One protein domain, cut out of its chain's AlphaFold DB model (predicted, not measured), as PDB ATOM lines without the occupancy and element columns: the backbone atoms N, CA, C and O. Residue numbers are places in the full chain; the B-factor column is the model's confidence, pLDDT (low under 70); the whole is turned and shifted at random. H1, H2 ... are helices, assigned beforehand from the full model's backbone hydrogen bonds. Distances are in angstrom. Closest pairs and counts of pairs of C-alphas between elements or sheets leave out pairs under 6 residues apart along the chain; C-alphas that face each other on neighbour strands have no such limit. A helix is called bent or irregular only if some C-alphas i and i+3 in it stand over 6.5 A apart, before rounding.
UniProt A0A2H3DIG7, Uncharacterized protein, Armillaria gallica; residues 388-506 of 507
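AT A GLANCE: This is residues 388 to 506 of the 507 residues of an uncharacterized protein of Armillaria gallica (UniProt A0A2H3DIG7). Two long helices, H1 and H4, stand side by side, and the short helices H2 and H3 form a second pair beyond the kinked first part of H1. The 119 printed residues include four named helices in the order H1, H2, H3, H4 and no named strand, class all helix. The whole is loose, radius of gyration of the C-alphas 16.8 A, spanning 49 by 40 by 23 A.

IN THESE COORDINATES: H1, residues 394 to 419, begins at C-alpha 394 (-24.508, 21.582, 27.687) and spans 25.8 A; it is irregular, C-alphas 399 and 402 being 9.0 A apart, with a kink of 117 degrees near residue 402. H2 is residues 431 to 438, 10.3 A, and H3 residues 448 to 458, 15.0 A. H4, residues 481 to 504, 34.6 A, ends at C-alpha 504 (-42.841, 12.194, 39.438).

HOW THE PARTS SIT: H1, with residues 403 to 414 alone, touches H4, closest C-alphas His 403 and His 498, 6.1 A, at a shallow tilt of 11 degrees, opposite ways. H2 touches H3, closest C-alphas Ala 436 and Arg 455, 5.4 A, at a steep tilt of 52 degrees. H1 and H3 are apart. Every O i to N i+4 pair is within hydrogen-bond range in H2, H3 and H4, and 19 of 22 in H1.

THE WHOLE: The printed part has no cut. The links H1 to H2 and H3 to H4 are long. Residues 421 to 426 stand free; pLDDT is under 70 at 422 to 426.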
ATOM      1  N   GLU A 388     -12.461   6.126  27.983       90.12
ATOM      2  CA  GLU A 388     -12.273   7.563  28.031       90.12
ATOM      3  C   GLU A 388     -13.663   8.205  28.047       90.12
ATOM      4  O   GLU A 388     -14.511   7.851  27.241       90.12
ATOM      5  N   TRP A 389     -13.950   9.096  28.987       90.50
ATOM      6  CA  TRP A 389     -15.250   9.764  29.061       90.50
ATOM      7  C   TRP A 389     -15.031  11.232  28.683       90.50
ATOM      8  O   TRP A 389     -14.583  11.998  29.542       90.50
ATOM      9  N   PRO A 390     -15.268  11.623  27.408       93.19
ATOM     10  CA  PRO A 390     -15.103  13.004  26.967       93.19
ATOM     11  C   PRO A 390     -15.902  13.986  27.825       93.19
ATOM     12  O   PRO A 390     -16.918  13.631  28.430       93.19
ATOM     13  N   GLU A 391     -15.452  15.239  27.853       94.69
ATOM     14  CA  GLU A 391     -16.144  16.292  28.593       94.69
ATOM     15  C   GLU A 391     -17.498  16.600  27.941       94.69
ATOM     16  O   GLU A 391     -17.563  16.959  26.758       94.69
ATOM     17  N   LEU A 392     -18.573  16.460  28.723       95.69
ATOM     18  CA  LEU A 392     -19.933  16.743  28.278       95.69
ATOM     19  C   LEU A 392     -20.170  18.249  28.181       95.69
ATOM     20  O   LEU A 392     -20.039  18.981  29.166       95.69
ATOM     21  N   GLN A 393     -20.609  18.693  27.007       95.69
ATOM     22  CA  GLN A 393     -21.122  20.041  26.801       95.69
ATOM     23  C   GLN A 393     -22.582  20.131  27.237       95.69
ATOM     24  O   GLN A 393     -23.253  19.120  27.419       95.69
ATOM     25  N   GLU A 394     -23.109  21.351  27.316       96.00
ATOM     26  CA  GLU A 394     -24.508  21.582  27.687       96.00
ATOM     27  C   GLU A 394     -25.491  20.816  26.789       96.00
ATOM     28  O   GLU A 394     -26.405  20.158  27.276       96.00
ATOM     29  N   VAL A 395     -25.252  20.804  25.474       94.56
ATOM     30  CA  VAL A 395     -26.079  20.032  24.531       94.56
ATOM     31  C   VAL A 395     -26.044  18.532  24.829       94.56
ATOM     32  O   VAL A 395     -27.065  17.860  24.713       94.56
ATOM     33  N   ASP A 396     -24.897  18.008  25.260       95.56
ATOM     34  CA  ASP A 396     -24.747  16.593  25.590       95.56
ATOM     35  C   ASP A 396     -25.491  16.265  26.888       95.56
ATOM     36  O   ASP A 396     -26.166  15.239  26.962       95.56
ATOM     37  N   ARG A 397     -25.439  17.172  27.873       95.62
ATOM     38  CA  ARG A 397     -26.168  17.042  29.143       95.62
ATOM     39  C   ARG A 397     -27.677  17.042  28.940       95.62
ATOM     40  O   ARG A 397     -28.379  16.234  29.541       95.62
ATOM     41  N   VAL A 398     -28.172  17.900  28.046       94.94
ATOM     42  CA  VAL A 398     -29.592  17.950  27.671       94.94
ATOM     43  C   VAL A 398     -30.030  16.654  26.984       94.94
ATOM     44  O   VAL A 398     -31.106  16.144  27.280       94.94
ATOM     45  N   ILE A 399     -29.203  16.096  26.095       92.94
ATOM     46  CA  ILE A 399     -29.524  14.859  25.362       92.94
ATOM     47  C   ILE A 399     -29.501  13.636  26.273       92.94
ATOM     48  O   ILE A 399     -30.374  12.775  26.180       92.94
ATOM     49  N   LEU A 400     -28.495  13.542  27.140       91.75
ATOM     50  CA  LEU A 400     -28.371  12.452  28.099       91.75
ATOM     51  C   LEU A 400     -29.404  12.576  29.229       91.75
ATOM     52  O   LEU A 400     -29.823  11.570  29.799       91.75
ATOM     53  N   GLY A 401     -29.832  13.794  29.549       94.12
ATOM     54  CA  GLY A 401     -30.626  14.089  30.731       94.12
ATOM     55  C   GLY A 401     -29.771  14.134  32.003       94.12
ATOM     56  O   GLY A 401     -28.600  13.728  32.003       94.12
ATOM     57  N   PRO A 402     -30.339  14.622  33.118       92.38
ATOM     58  CA  PRO A 402     -29.582  14.920  34.334       92.38
ATOM     59  C   PRO A 402     -28.898  13.681  34.921       92.38
ATOM     60  O   PRO A 402     -27.715  13.718  35.250       92.38
ATOM     61  N   HIS A 403     -29.601  12.549  34.977       91.88
ATOM     62  CA  HIS A 403     -29.091  11.349  35.640       91.88
ATOM     63  C   HIS A 403     -27.975  10.654  34.857       91.88
ATOM     64  O   HIS A 403     -26.948  10.306  35.436       91.88
ATOM     65  N   ARG A 404     -28.128  10.479  33.534       91.88
ATOM     66  CA  ARG A 404     -27.055   9.907  32.698       91.88
ATOM     67  C   ARG A 404     -25.837  10.823  32.671       91.88
ATOM     68  O   ARG A 404     -24.719  10.325  32.711       91.88
ATOM     69  N   SER A 405     -26.048  12.139  32.656       95.38
ATOM     70  CA  SER A 405     -24.960  13.118  32.756       95.38
ATOM     71  C   SER A 405     -24.235  13.028  34.098       95.38
ATOM     72  O   SER A 405     -23.012  13.081  34.139       95.38
ATOM     73  N   ALA A 406     -24.961  12.836  35.201       94.69
ATOM     74  CA  ALA A 406     -24.350  12.632  36.510       94.69
ATOM     75  C   ALA A 406     -23.551  11.320  36.568       94.69
ATOM     76  O   ALA A 406     -22.393  11.326  36.985       94.69
ATOM     77  N   ALA A 407     -24.122  10.212  36.082       94.50
ATOM     78  CA  ALA A 407     -23.444   8.915  36.028       94.50
ATOM     79  C   ALA A 407     -22.160   8.978  35.183       94.50
ATOM     80  O   ALA A 407     -21.116   8.455  35.580       94.50
ATOM     81  N   TRP A 408     -22.216   9.698  34.061       94.88
ATOM     82  CA  TRP A 408     -21.065   9.995  33.216       94.88
ATOM     83  C   TRP A 408     -19.942  10.699  33.981       94.88
ATOM     84  O   TRP A 408     -18.787  10.281  33.922       94.88
ATOM     85  N   GLU A 409     -20.270  11.756  34.724       94.88
ATOM     86  CA  GLU A 409     -19.290  12.524  35.495       94.88
ATOM     87  C   GLU A 409     -18.674  11.707  36.635       94.88
ATOM     88  O   GLU A 409     -17.471  11.806  36.882       94.88
ATOM     89  N   ILE A 410     -19.461  10.857  37.301       95.25
ATOM     90  CA  ILE A 410     -18.959   9.946  38.339       95.25
ATOM     91  C   ILE A 410     -17.957   8.958  37.737       95.25
ATOM     92  O   ILE A 410     -16.847   8.806  38.251       95.25
ATOM     93  N   ARG A 411     -18.306   8.335  36.605       93.62
ATOM     94  CA  ARG A 411     -17.419   7.414  35.882       93.62
ATOM     95  C   ARG A 411     -16.139   8.090  35.407       93.62
ATOM     96  O   ARG A 411     -15.057   7.517  35.554       93.62
ATOM     97  N   ARG A 412     -16.251   9.308  34.879       93.00
ATOM     98  CA  ARG A 412     -15.101  10.118  34.477       93.00
ATOM     99  C   ARG A 412     -14.184  10.389  35.670       93.00
ATOM    100  O   ARG A 412     -12.992  10.111  35.575       93.00
ATOM    101  N   ARG A 413     -14.723  10.857  36.803       92.88
ATOM    102  CA  ARG A 413     -13.931  11.140  38.013       92.88
ATOM    103  C   ARG A 413     -13.257   9.894  38.591       92.88
ATOM    104  O   ARG A 413     -12.079   9.972  38.934       92.88
ATOM    105  N   ASP A 414     -13.948   8.750  38.659       93.38
ATOM    106  CA  ASP A 414     -13.345   7.467  39.076       93.38
ATOM    107  C   ASP A 414     -12.121   7.134  38.214       93.38
ATOM    108  O   ASP A 414     -11.035   6.826  38.716       93.38
ATOM    109  N   LEU A 415     -12.276   7.245  36.895       91.06
ATOM    110  CA  LEU A 415     -11.209   6.960  35.948       91.06
ATOM    111  C   LEU A 415     -10.020   7.924  36.105       91.06
ATOM    112  O   LEU A 415      -8.866   7.485  36.098       91.06
ATOM    113  N   GLU A 416     -10.288   9.217  36.294       89.94
ATOM    114  CA  GLU A 416      -9.267  10.247  36.516       89.94
ATOM    115  C   GLU A 416      -8.437   9.966  37.772       89.94
ATOM    116  O   GLU A 416      -7.200   9.966  37.716       89.94
ATOM    117  N   GLN A 417      -9.101   9.638  38.883       90.06
ATOM    118  CA  GLN A 417      -8.439   9.273  40.136       90.06
ATOM    119  C   GLN A 417      -7.563   8.023  39.972       90.06
ATOM    120  O   GLN A 417      -6.435   7.966  40.472       90.06
ATOM    121  N   ARG A 418      -8.051   7.015  39.241       90.38
ATOM    122  CA  ARG A 418      -7.362   5.725  39.071       90.38
ATOM    123  C   ARG A 418      -6.155   5.791  38.162       90.38
ATOM    124  O   ARG A 418      -5.128   5.181  38.471       90.38
ATOM    125  N   LEU A 419      -6.270   6.513  37.053       88.31
ATOM    126  CA  LEU A 419      -5.156   6.709  36.131       88.31
ATOM    127  C   LEU A 419      -4.090   7.631  36.724       88.31
ATOM    128  O   LEU A 419      -3.016   7.751  36.134       88.31
ATOM    129  N   LYS A 420      -4.374   8.263  37.879       85.00
ATOM    130  CA  LYS A 420      -3.597   9.387  38.405       85.00
ATOM    131  C   LYS A 420      -3.275  10.338  37.269       85.00
ATOM    132  O   LYS A 420      -2.137  10.802  37.166       85.00
ATOM    133  N   TRP A 421      -4.250  10.533  36.373       78.25
ATOM    134  CA  TRP A 421      -4.067  11.473  35.294       78.25
ATOM    135  C   TRP A 421      -3.699  12.752  36.029       78.25
ATOM    136  O   TRP A 421      -4.435  13.130  36.954       78.25
ATOM    137  N   PRO A 422      -2.523  13.353  35.756       58.41
ATOM    138  CA  PRO A 422      -2.214  14.617  36.385       58.41
ATOM    139  C   PRO A 422      -3.416  15.530  36.131       58.41
ATOM    140  O   PRO A 422      -4.235  15.265  35.248       58.41
ATOM    141  N   HIS A 423      -3.558  16.626  36.852       58.19
ATOM    142  CA  HIS A 423      -4.370  17.710  36.304       58.19
ATOM    143  C   HIS A 423      -3.605  18.239  35.075       58.19
ATOM    144  O   HIS A 423      -3.013  19.309  35.124       58.19
ATOM    145  N   SER A 424      -3.441  17.388  34.054       48.94
ATOM    146  CA  SER A 424      -2.574  17.576  32.921       48.94
ATOM    147  C   SER A 424      -3.119  18.811  32.274       48.94
ATOM    148  O   SER A 424      -4.312  18.881  31.991       48.94
ATOM    149  N   GLU A 425      -2.241  19.772  32.062       55.97
ATOM    150  CA  GLU A 425      -2.579  21.025  31.406       55.97
ATOM    151  C   GLU A 425      -3.189  20.798  30.013       55.97
ATOM    152  O   GLU A 425      -3.782  21.714  29.453       55.97
ATOM    153  N   GLU A 426      -3.075  19.580  29.466       66.06
ATOM    154  CA  GLU A 426      -3.827  19.146  28.299       66.06
ATOM    155  C   GLU A 426      -5.335  19.132  28.599       66.06
ATOM    156  O   GLU A 426      -5.809  18.291  29.375       66.06
ATOM    157  N   PRO A 427      -6.098  20.062  27.992       74.19
ATOM    158  CA  PRO A 427      -7.533  20.123  28.178       74.19
ATOM    159  C   PRO A 427      -8.153  18.815  27.700       74.19
ATOM    160  O   PRO A 427      -7.762  18.257  26.670       74.19
ATOM    161  N   ARG A 428      -9.137  18.328  28.458       83.88
ATOM    162  CA  ARG A 428      -9.897  17.142  28.078       83.88
ATOM    163  C   ARG A 428     -10.497  17.342  26.693       83.88
ATOM    164  O   ARG A 428     -10.910  18.440  26.312       83.88
ATOM    165  N   VAL A 429     -10.551  16.251  25.935       90.56
ATOM    166  CA  VAL A 429     -11.208  16.270  24.637       90.56
ATOM    167  C   VAL A 429     -12.694  16.525  24.875       90.56
ATOM    168  O   VAL A 429     -13.379  15.749  25.545       90.56
ATOM    169  N   ARG A 430     -13.189  17.643  24.342       93.38
ATOM    170  CA  ARG A 430     -14.615  17.972  24.359       93.38
ATOM    171  C   ARG A 430     -15.384  16.933  23.544       93.38
ATOM    172  O   ARG A 430     -14.900  16.486  22.503       93.38
ATOM    173  N   MET A 431     -16.589  16.579  23.986       94.88
ATOM    174  CA  MET A 431     -17.430  15.575  23.320       94.88
ATOM    175  C   MET A 431     -17.654  15.861  21.825       94.88
ATOM    176  O   MET A 431     -17.583  14.950  21.007       94.88
ATOM    177  N   ASP A 432     -17.862  17.120  21.425       94.06
ATOM    178  CA  ASP A 432     -17.999  17.493  20.008       94.06
ATOM    179  C   ASP A 432     -16.762  17.145  19.181       94.06
ATOM    180  O   ASP A 432     -16.884  16.615  18.078       94.06
ATOM    181  N   PHE A 433     -15.579  17.440  19.711       93.88
ATOM    182  CA  PHE A 433     -14.307  17.152  19.076       93.88
ATOM    183  C   PHE A 433     -14.071  15.653  18.999       93.88
ATOM    184  O   PHE A 433     -13.731  15.159  17.927       93.88
ATOM    185  N   TYR A 434     -14.315  14.937  20.099       93.44
ATOM    186  CA  TYR A 434     -14.231  13.483  20.134       93.44
ATOM    187  C   TYR A 434     -15.103  12.867  19.035       93.44
ATOM    188  O   TYR A 434     -14.605  12.144  18.175       93.44
ATOM    189  N   LEU A 435     -16.383  13.243  18.981       92.56
ATOM    190  CA  LEU A 435     -17.305  12.745  17.968       92.56
ATOM    191  C   LEU A 435     -16.896  13.173  16.555       92.56
ATOM    192  O   LEU A 435     -17.019  12.390  15.626       92.56
ATOM    193  N   ALA A 436     -16.381  14.383  16.344       92.88
ATOM    194  CA  ALA A 436     -15.968  14.820  15.010       92.88
ATOM    195  C   ALA A 436     -14.728  14.075  14.479       92.88
ATOM    196  O   ALA A 436     -14.601  13.894  13.261       92.88
ATOM    197  N   VAL A 437     -13.823  13.673  15.377       92.06
ATOM    198  CA  VAL A 437     -12.613  12.907  15.054       92.06
ATOM    199  C   VAL A 437     -12.943  11.433  14.853       92.06
ATOM    200  O   VAL A 437     -12.603  10.880  13.809       92.06
ATOM    201  N   GLU A 438     -13.633  10.827  15.819       90.62
ATOM    202  CA  GLU A 438     -13.881   9.383  15.843       90.62
ATOM    203  C   GLU A 438     -15.091   8.960  15.022       90.62
ATOM    204  O   GLU A 438     -15.144   7.847  14.499       90.62
ATOM    205  N   SER A 439     -16.076   9.846  14.869       83.25
ATOM    206  CA  SER A 439     -17.276   9.526  14.105       83.25
ATOM    207  C   SER A 439     -17.122   9.958  12.645       83.25
ATOM    208  O   SER A 439     -16.913  11.131  12.308       83.25
ATOM    209  N   GLY A 440     -17.255   8.981  11.748       83.94
ATOM    210  CA  GLY A 440     -17.255   9.162  10.298       83.94
ATOM    211  C   GLY A 440     -15.981   8.675   9.605       83.94
ATOM    212  O   GLY A 440     -15.136   7.998  10.179       83.94
ATOM    213  N   ASN A 441     -15.848   9.007   8.317       86.88
ATOM    214  CA  ASN A 441     -14.720   8.536   7.506       86.88
ATOM    215  C   ASN A 441     -13.372   9.058   8.047       86.88
ATOM    216  O   ASN A 441     -13.315  10.206   8.495       86.88
ATOM    217  N   PRO A 442     -12.266   8.303   7.943       88.38
ATOM    218  CA  PRO A 442     -10.948   8.798   8.329       88.38
ATOM    219  C   PRO A 442     -10.617  10.116   7.614       88.38
ATOM    220  O   PRO A 442     -10.784  10.233   6.396       88.38
ATOM    221  N   LEU A 443     -10.164  11.123   8.362       86.88
ATOM    222  CA  LEU A 443      -9.727  12.398   7.793       86.88
ATOM    223  C   LEU A 443      -8.353  12.212   7.131       86.88
ATOM    224  O   LEU A 443      -7.327  12.260   7.799       86.88
ATOM    225  N   MET A 444      -8.326  11.989   5.817       87.31
ATOM    226  CA  MET A 444      -7.081  11.821   5.053       87.31
ATOM    227  C   MET A 444      -6.726  13.104   4.281       87.31
ATOM    228  O   MET A 444      -7.547  13.614   3.518       87.31
ATOM    229  N   GLY A 445      -5.487  13.597   4.427       87.25
ATOM    230  CA  GLY A 445      -4.890  14.651   3.581       87.25
ATOM    231  C   GLY A 445      -4.793  16.059   4.195       87.25
ATOM    232  O   GLY A 445      -5.071  16.267   5.369       87.25
ATOM    233  N   GLU A 446      -4.392  17.046   3.384       82.69
ATOM    234  CA  GLU A 446      -4.135  18.444   3.806       82.69
ATOM    235  C   GLU A 446      -5.392  19.223   4.249       82.69
ATOM    236  O   GLU A 446      -5.281  20.290   4.844       82.69
ATOM    237  N   GLN A 447      -6.597  18.698   4.002       82.56
ATOM    238  CA  GLN A 447      -7.873  19.353   4.343       82.56
ATOM    239  C   GLN A 447      -8.461  18.898   5.694       82.56
ATOM    240  O   GLN A 447      -9.660  19.052   5.935       82.56
ATOM    241  N   THR A 448      -7.650  18.316   6.583       87.88
ATOM    242  CA  THR A 448      -8.092  17.788   7.888       87.88
ATOM    243  C   THR A 448      -8.795  18.836   8.742       87.88
ATOM    244  O   THR A 448      -9.869  18.566   9.271       87.88
ATOM    245  N   THR A 449      -8.255  20.051   8.827       92.31
ATOM    246  CA  THR A 449      -8.831  21.133   9.642       92.31
ATOM    247  C   THR A 449     -10.182  21.608   9.108       92.31
ATOM    248  O   THR A 449     -11.123  21.779   9.881       92.31
ATOM    249  N   THR A 450     -10.318  21.770   7.788       93.44
ATOM    250  CA  THR A 450     -11.577  22.184   7.151       93.44
ATOM    251  C   THR A 450     -12.657  21.115   7.297       93.44
ATOM    252  O   THR A 450     -13.795  21.438   7.633       93.44
ATOM    253  N   HIS A 451     -12.312  19.841   7.098       93.50
ATOM    254  CA  HIS A 451     -13.257  18.743   7.280       93.50
ATOM    255  C   HIS A 451     -13.660  18.556   8.744       93.50
ATOM    256  O   HIS A 451     -14.838  18.333   9.018       93.50
ATOM    257  N   LEU A 452     -12.721  18.697   9.680       94.19
ATOM    258  CA  LEU A 452     -13.013  18.628  11.108       94.19
ATOM    259  C   LEU A 452     -13.967  19.753  11.531       94.19
ATOM    260  O   LEU A 452     -14.974  19.486  12.181       94.19
ATOM    261  N   ALA A 453     -13.715  20.990  11.093       94.56
ATOM    262  CA  ALA A 453     -14.610  22.117  11.346       94.56
ATOM    263  C   ALA A 453     -16.008  21.893  10.741       94.56
ATOM    264  O   ALA A 453     -17.018  22.165  11.391       94.56
ATOM    265  N   ALA A 454     -16.081  21.344   9.523       94.00
ATOM    266  CA  ALA A 454     -17.351  21.002   8.889       94.00
ATOM    267  C   ALA A 454     -18.117  19.920   9.669       94.00
ATOM    268  O   ALA A 454     -19.334  20.026   9.801       94.00
ATOM    269  N   ARG A 455     -17.426  18.914  10.225       94.38
ATOM    270  CA  ARG A 455     -18.040  17.872  11.069       94.38
ATOM    271  C   ARG A 455     -18.515  18.403  12.408       94.38
ATOM    272  O   ARG A 455     -19.643  18.111  12.791       94.38
ATOM    273  N   LEU A 456     -17.694  19.211  13.078       94.56
ATOM    274  CA  LEU A 456     -18.070  19.899  14.313       94.56
ATOM    275  C   LEU A 456     -19.349  20.715  14.108       94.56
ATOM    276  O   LEU A 456     -20.295  20.591  14.881       94.56
ATOM    277  N   HIS A 457     -19.410  21.482  13.018       95.06
ATOM    278  CA  HIS A 457     -20.595  22.258  12.669       95.06
ATOM    279  C   HIS A 457     -21.797  21.365  12.317       95.06
ATOM    280  O   HIS A 457     -22.912  21.615  12.771       95.06
ATOM    281  N   ALA A 458     -21.594  20.311  11.521       94.06
ATOM    282  CA  ALA A 458     -22.666  19.401  11.119       94.06
ATOM    283  C   ALA A 458     -23.266  18.629  12.307       94.06
ATOM    284  O   ALA A 458     -24.467  18.372  12.312       94.06
ATOM    285  N   ASN A 459     -22.457  18.299  13.318       94.62
ATOM    286  CA  ASN A 459     -22.885  17.560  14.505       94.62
ATOM    287  C   ASN A 459     -23.065  18.437  15.760       94.62
ATOM    288  O   ASN A 459     -23.037  17.938  16.889       94.62
ATOM    289  N   GLN A 460     -23.271  19.746  15.597       92.88
ATOM    290  CA  GLN A 460     -23.462  20.668  16.726       92.88
ATOM    291  C   GLN A 460     -24.690  20.320  17.590       92.88
ATOM    292  O   GLN A 460     -24.692  20.569  18.789       92.88
ATOM    293  N   THR A 461     -25.722  19.713  16.993       92.50
ATOM    294  CA  THR A 461     -26.950  19.261  17.673       92.50
ATOM    295  C   THR A 461     -26.916  17.785  18.067       92.50
ATOM    296  O   THR A 461     -27.930  17.269  18.526       92.50
ATOM    297  N   ARG A 462     -25.791  17.090  17.833       92.81
ATOM    298  CA  ARG A 462     -25.621  15.641  18.063       92.81
ATOM    299  C   ARG A 462     -26.645  14.744  17.359       92.81
ATOM    300  O   ARG A 462     -26.853  13.602  17.751       92.81
ATOM    301  N   GLN A 463     -27.284  15.252  16.306       92.06
ATOM    302  CA  GLN A 463     -28.240  14.475  15.514       92.06
ATOM    303  C   GLN A 463     -27.560  13.428  14.632       92.06
ATOM    304  O   GLN A 463     -28.172  12.408  14.333       92.06
ATOM    305  N   LEU A 464     -26.325  13.687  14.189       91.94
ATOM    306  CA  LEU A 464     -25.580  12.747  13.350       91.94
ATOM    307  C   LEU A 464     -24.850  11.717  14.207       91.94
ATOM    308  O   LEU A 464     -24.877  10.531  13.896       91.94
ATOM    309  N   TYR A 465     -24.222  12.180  15.287       92.81
ATOM    310  CA  TYR A 465     -23.507  11.335  16.230       92.81
ATOM    311  C   TYR A 465     -23.937  11.711  17.651       92.81
ATOM    312  O   TYR A 465     -23.619  12.829  18.085       92.81
ATOM    313  N   PRO A 466     -24.686  10.834  18.345       91.69
ATOM    314  CA  PRO A 466     -25.093  11.065  19.724       91.69
ATOM    315  C   PRO A 466     -23.884  10.989  20.676       91.69
ATOM    316  O   PRO A 466     -22.853  10.425  20.301       91.69
ATOM    317  N   PRO A 467     -23.991  11.531  21.905       92.94
ATOM    318  CA  PRO A 467     -22.952  11.379  22.920       92.94
ATOM    319  C   PRO A 467     -22.630   9.900  23.158       92.94
ATOM    320  O   PRO A 467     -23.537   9.100  23.389       92.94
ATOM    321  N   SER A 468     -21.346   9.538  23.113       92.50
ATOM    322  CA  SER A 468     -20.895   8.153  23.276       92.50
ATOM    323  C   SER A 468     -19.643   8.074  24.134       92.50
ATOM    324  O   SER A 468     -18.810   8.986  24.111       92.50
ATOM    325  N   ALA A 469     -19.499   6.976  24.876       90.38
ATOM    326  CA  ALA A 469     -18.256   6.691  25.571       90.38
ATOM    327  C   ALA A 469     -17.081   6.692  24.576       90.38
ATOM    328  O   ALA A 469     -17.240   6.451  23.372       90.38
ATOM    329  N   GLY A 470     -15.913   7.039  25.099       90.25
ATOM    330  CA  GLY A 470     -14.680   7.178  24.351       90.25
ATOM    331  C   GLY A 470     -14.056   5.841  23.970       90.25
ATOM    332  O   GLY A 470     -14.712   4.801  23.902       90.25
ATOM    333  N   HIS A 471     -12.741   5.833  23.786       89.81
ATOM    334  CA  HIS A 471     -12.015   4.583  23.590       89.81
ATOM    335  C   HIS A 471     -11.920   3.795  24.882       89.81
ATOM    336  O   HIS A 471     -11.700   4.353  25.955       89.81
ATOM    337  N   ARG A 472     -11.998   2.468  24.772       90.88
ATOM    338  CA  ARG A 472     -11.695   1.588  25.898       90.88
ATOM    339  C   ARG A 472     -10.242   1.797  26.318       90.88
ATOM    340  O   ARG A 472      -9.347   1.745  25.479       90.88
ATOM    341  N   ILE A 473     -10.007   1.964  27.613       89.56
ATOM    342  CA  ILE A 473      -8.682   2.136  28.204       89.56
ATOM    343  C   ILE A 473      -8.221   0.766  28.722       89.56
ATOM    344  O   ILE A 473      -8.612   0.354  29.814       89.56
ATOM    345  N   PRO A 474      -7.392   0.021  27.962       83.38
ATOM    346  CA  PRO A 474      -7.039  -1.360  28.305       83.38
ATOM    347  C   PRO A 474      -6.159  -1.474  29.555       83.38
ATOM    348  O   PRO A 474      -6.090  -2.540  30.156       83.38
ATOM    349  N   ASN A 475      -5.495  -0.384  29.951       84.19
ATOM    350  CA  ASN A 475      -4.488  -0.371  31.013       84.19
ATOM    351  C   ASN A 475      -4.911   0.471  32.224       84.19
ATOM    352  O   ASN A 475      -4.059   0.930  32.987       84.19
ATOM    353  N   ALA A 476      -6.213   0.709  32.405       83.69
ATOM    354  CA  ALA A 476      -6.693   1.359  33.612       83.69
ATOM    355  C   ALA A 476      -6.355   0.482  34.826       83.69
ATOM    356  O   ALA A 476      -6.661  -0.712  34.856       83.69
ATOM    357  N   ARG A 477      -5.700   1.069  35.835       87.56
ATOM    358  CA  ARG A 477      -5.366   0.365  37.080       87.56
ATOM    359  C   ARG A 477      -6.644  -0.260  37.644       87.56
ATOM    360  O   ARG A 477      -7.591   0.500  37.840       87.56
ATOM    361  N   PRO A 478      -6.697  -1.572  37.942       87.94
ATOM    362  CA  PRO A 478      -7.905  -2.203  38.465       87.94
ATOM    363  C   PRO A 478      -8.453  -1.443  39.675       87.94
ATOM    364  O   PRO A 478      -7.672  -0.971  40.509       87.94
ATOM    365  N   ARG A 479      -9.781  -1.316  39.776       90.88
ATOM    366  CA  ARG A 479     -10.409  -0.772  40.987       90.88
ATOM    367  C   ARG A 479     -10.053  -1.651  42.175       90.88
ATOM    368  O   ARG A 479     -10.033  -2.878  42.076       90.88
ATOM    369  N   THR A 480      -9.790  -1.021  43.314       93.38
ATOM    370  CA  THR A 480      -9.830  -1.752  44.579       93.38
ATOM    371  C   THR A 480     -11.272  -2.177  44.845       93.38
ATOM    372  O   THR A 480     -12.211  -1.530  44.384       93.38
ATOM    373  N   THR A 481     -11.463  -3.243  45.624       92.69
ATOM    374  CA  THR A 481     -12.809  -3.692  46.019       92.69
ATOM    375  C   THR A 481     -13.617  -2.549  46.643       92.69
ATOM    376  O   THR A 481     -14.778  -2.367  46.306       92.69
ATOM    377  N   SER A 482     -12.986  -1.735  47.496       92.38
ATOM    378  CA  SER A 482     -13.621  -0.570  48.118       92.38
ATOM    379  C   SER A 482     -14.046   0.497  47.106       92.38
ATOM    380  O   SER A 482     -15.157   1.003  47.204       92.38
ATOM    381  N   ALA A 483     -13.204   0.809  46.115       91.50
ATOM    382  CA  ALA A 483     -13.529   1.786  45.079       91.50
ATOM    383  C   ALA A 483     -14.667   1.297  44.171       91.50
ATOM    384  O   ALA A 483     -15.539   2.077  43.812       91.50
ATOM    385  N   GLN A 484     -14.692  -0.000  43.844       94.44
ATOM    386  CA  GLN A 484     -15.801  -0.587  43.091       94.44
ATOM    387  C   GLN A 484     -17.113  -0.514  43.881       94.44
ATOM    388  O   GLN A 484     -18.126  -0.143  43.305       94.44
ATOM    389  N   ILE A 485     -17.097  -0.826  45.181       92.12
ATOM    390  CA  ILE A 485     -18.292  -0.742  46.037       92.12
ATOM    391  C   ILE A 485     -18.804   0.700  46.118       92.12
ATOM    392  O   ILE A 485     -20.007   0.918  46.023       92.12
ATOM    393  N   LEU A 486     -17.907   1.678  46.267       93.50
ATOM    394  CA  LEU A 486     -18.286   3.090  46.332       93.50
ATOM    395  C   LEU A 486     -18.894   3.566  45.005       93.50
ATOM    396  O   LEU A 486     -19.975   4.142  45.003       93.50
ATOM    397  N   LEU A 487     -18.271   3.216  43.876       93.12
ATOM    398  CA  LEU A 487     -18.816   3.509  42.550       93.12
ATOM    399  C   LEU A 487     -20.190   2.854  42.327       93.12
ATOM    400  O   LEU A 487     -21.089   3.478  41.769       93.12
ATOM    401  N   GLU A 488     -20.355   1.597  42.743       93.62
ATOM    402  CA  GLU A 488     -21.638   0.888  42.681       93.62
ATOM    403  C   GLU A 488     -22.701   1.583  43.535       93.62
ATOM    404  O   GLU A 488     -23.822   1.763  43.070       93.62
ATOM    405  N   ALA A 489     -22.359   2.013  44.751       93.00
ATOM    406  CA  ALA A 489     -23.274   2.727  45.635       93.00
ATOM    407  C   ALA A 489     -23.706   4.081  45.048       93.00
ATOM    408  O   ALA A 489     -24.900   4.388  45.032       93.00
ATOM    409  N   ASP A 490     -22.763   4.852  44.509       93.81
ATOM    410  CA  ASP A 490     -23.033   6.156  43.899       93.81
ATOM    411  C   ASP A 490     -23.934   6.022  42.661       93.81
ATOM    412  O   ASP A 490     -24.934   6.731  42.519       93.81
ATOM    413  N   LEU A 491     -23.628   5.065  41.776       92.12
ATOM    414  CA  LEU A 491     -24.434   4.801  40.580       92.12
ATOM    415  C   LEU A 491     -25.819   4.238  40.926       92.12
ATOM    416  O   LEU A 491     -26.803   4.634  40.301       92.12
ATOM    417  N   CYS A 492     -25.926   3.372  41.938       91.12
ATOM    418  CA  CYS A 492     -27.215   2.892  42.444       91.12
ATOM    419  C   CYS A 492     -28.059   4.033  43.016       91.12
ATOM    420  O   CYS A 492     -29.254   4.105  42.744       91.12
ATOM    421  N   THR A 493     -27.446   4.951  43.767       92.69
ATOM    422  CA  THR A 493     -28.142   6.122  44.318       92.69
ATOM    423  C   THR A 493     -28.691   6.999  43.194       92.69
ATOM    424  O   THR A 493     -29.860   7.380  43.223       92.69
ATOM    425  N   LEU A 494     -27.898   7.242  42.143       91.00
ATOM    426  CA  LEU A 494     -28.371   7.957  40.954       91.00
ATOM    427  C   LEU A 494     -29.496   7.229  40.212       91.00
ATOM    428  O   LEU A 494     -30.393   7.892  39.692       91.00
ATOM    429  N   ALA A 495     -29.450   5.898  40.140       87.50
ATOM    430  CA  ALA A 495     -30.498   5.105  39.504       87.50
ATOM    431  C   ALA A 495     -31.823   5.190  40.280       87.50
ATOM    432  O   ALA A 495     -32.869   5.381  39.665       87.50
ATOM    433  N   ILE A 496     -31.779   5.140  41.616       89.75
ATOM    434  CA  ILE A 496     -32.962   5.327  42.471       89.75
ATOM    435  C   ILE A 496     -33.549   6.726  42.262       89.75
ATOM    436  O   ILE A 496     -34.741   6.854  41.989       89.75
ATOM    437  N   LEU A 497     -32.707   7.764  42.296       89.50
ATOM    438  CA  LEU A 497     -33.140   9.140  42.036       89.50
ATOM    439  C   LEU A 497     -33.745   9.298  40.634       89.50
ATOM    440  O   LEU A 497     -34.701  10.046  40.458       89.50
ATOM    441  N   HIS A 498     -33.213   8.592  39.634       88.38
ATOM    442  CA  HIS A 498     -33.778   8.576  38.285       88.38
ATOM    443  C   HIS A 498     -35.160   7.919  38.248       88.38
ATOM    444  O   HIS A 498     -36.055   8.434  37.584       88.38
ATOM    445  N   GLU A 499     -35.356   6.795  38.939       88.00
ATOM    446  CA  GLU A 499     -36.665   6.141  39.022       88.00
ATOM    447  C   GLU A 499     -37.701   7.004  39.746       88.00
ATOM    448  O   GLU A 499     -38.857   7.056  39.326       88.00
ATOM    449  N   GLU A 500     -37.306   7.691  40.816       90.81
ATOM    450  CA  GLU A 500     -38.179   8.618  41.541       90.81
ATOM    451  C   GLU A 500     -38.551   9.821  40.677       90.81
ATOM    452  O   GLU A 500     -39.736  10.106  40.510       90.81
ATOM    453  N   TRP A 501     -37.564  10.448  40.037       89.88
ATOM    454  CA  TRP A 501     -37.799  11.544  39.102       89.88
ATOM    455  C   TRP A 501     -38.699  11.117  37.933       89.88
ATOM    456  O   TRP A 501     -39.660  11.810  37.604       89.88
ATOM    457  N   ALA A 502     -38.450   9.949  37.331       86.50
ATOM    458  CA  ALA A 502     -39.282   9.421  36.250       86.50
ATOM    459  C   ALA A 502     -40.733   9.203  36.712       86.50
ATOM    460  O   ALA A 502     -41.670   9.575  36.004       86.50
ATOM    461  N   ARG A 503     -40.918   8.683  37.933       90.75
ATOM    462  CA  ARG A 503     -42.234   8.485  38.552       90.75
ATOM    463  C   ARG A 503     -42.964   9.809  38.793       90.75
ATOM    464  O   ARG A 503     -44.165   9.878  38.544       90.75
ATOM    465  N   GLU A 504     -42.268  10.852  39.244       90.75
ATOM    466  CA  GLU A 504     -42.841  12.194  39.438       90.75
ATOM    467  C   GLU A 504     -43.279  12.845  38.122       90.75
ATOM    468  O   GLU A 504     -44.302  13.528  38.074       90.75
ATOM    469  N   GLN A 505     -42.537  12.598  37.042       88.88
ATOM    470  CA  GLN A 505     -42.872  13.081  35.701       88.88
ATOM    471  C   GLN A 505     -43.933  12.220  34.988       88.88
ATOM    472  O   GLN A 505     -44.398  12.587  33.907       88.88
ATOM    473  N   GLY A 506     -44.351  11.101  35.589       91.00
ATOM    474  CA  GLY A 506     -45.379  10.211  35.049       91.00
ATOM    475  C   GLY A 506     -44.911   9.324  33.891       91.00
ATOM    476  O   GLY A 506     -45.735   8.983  33.038       91.00
TER     477      GLY A 506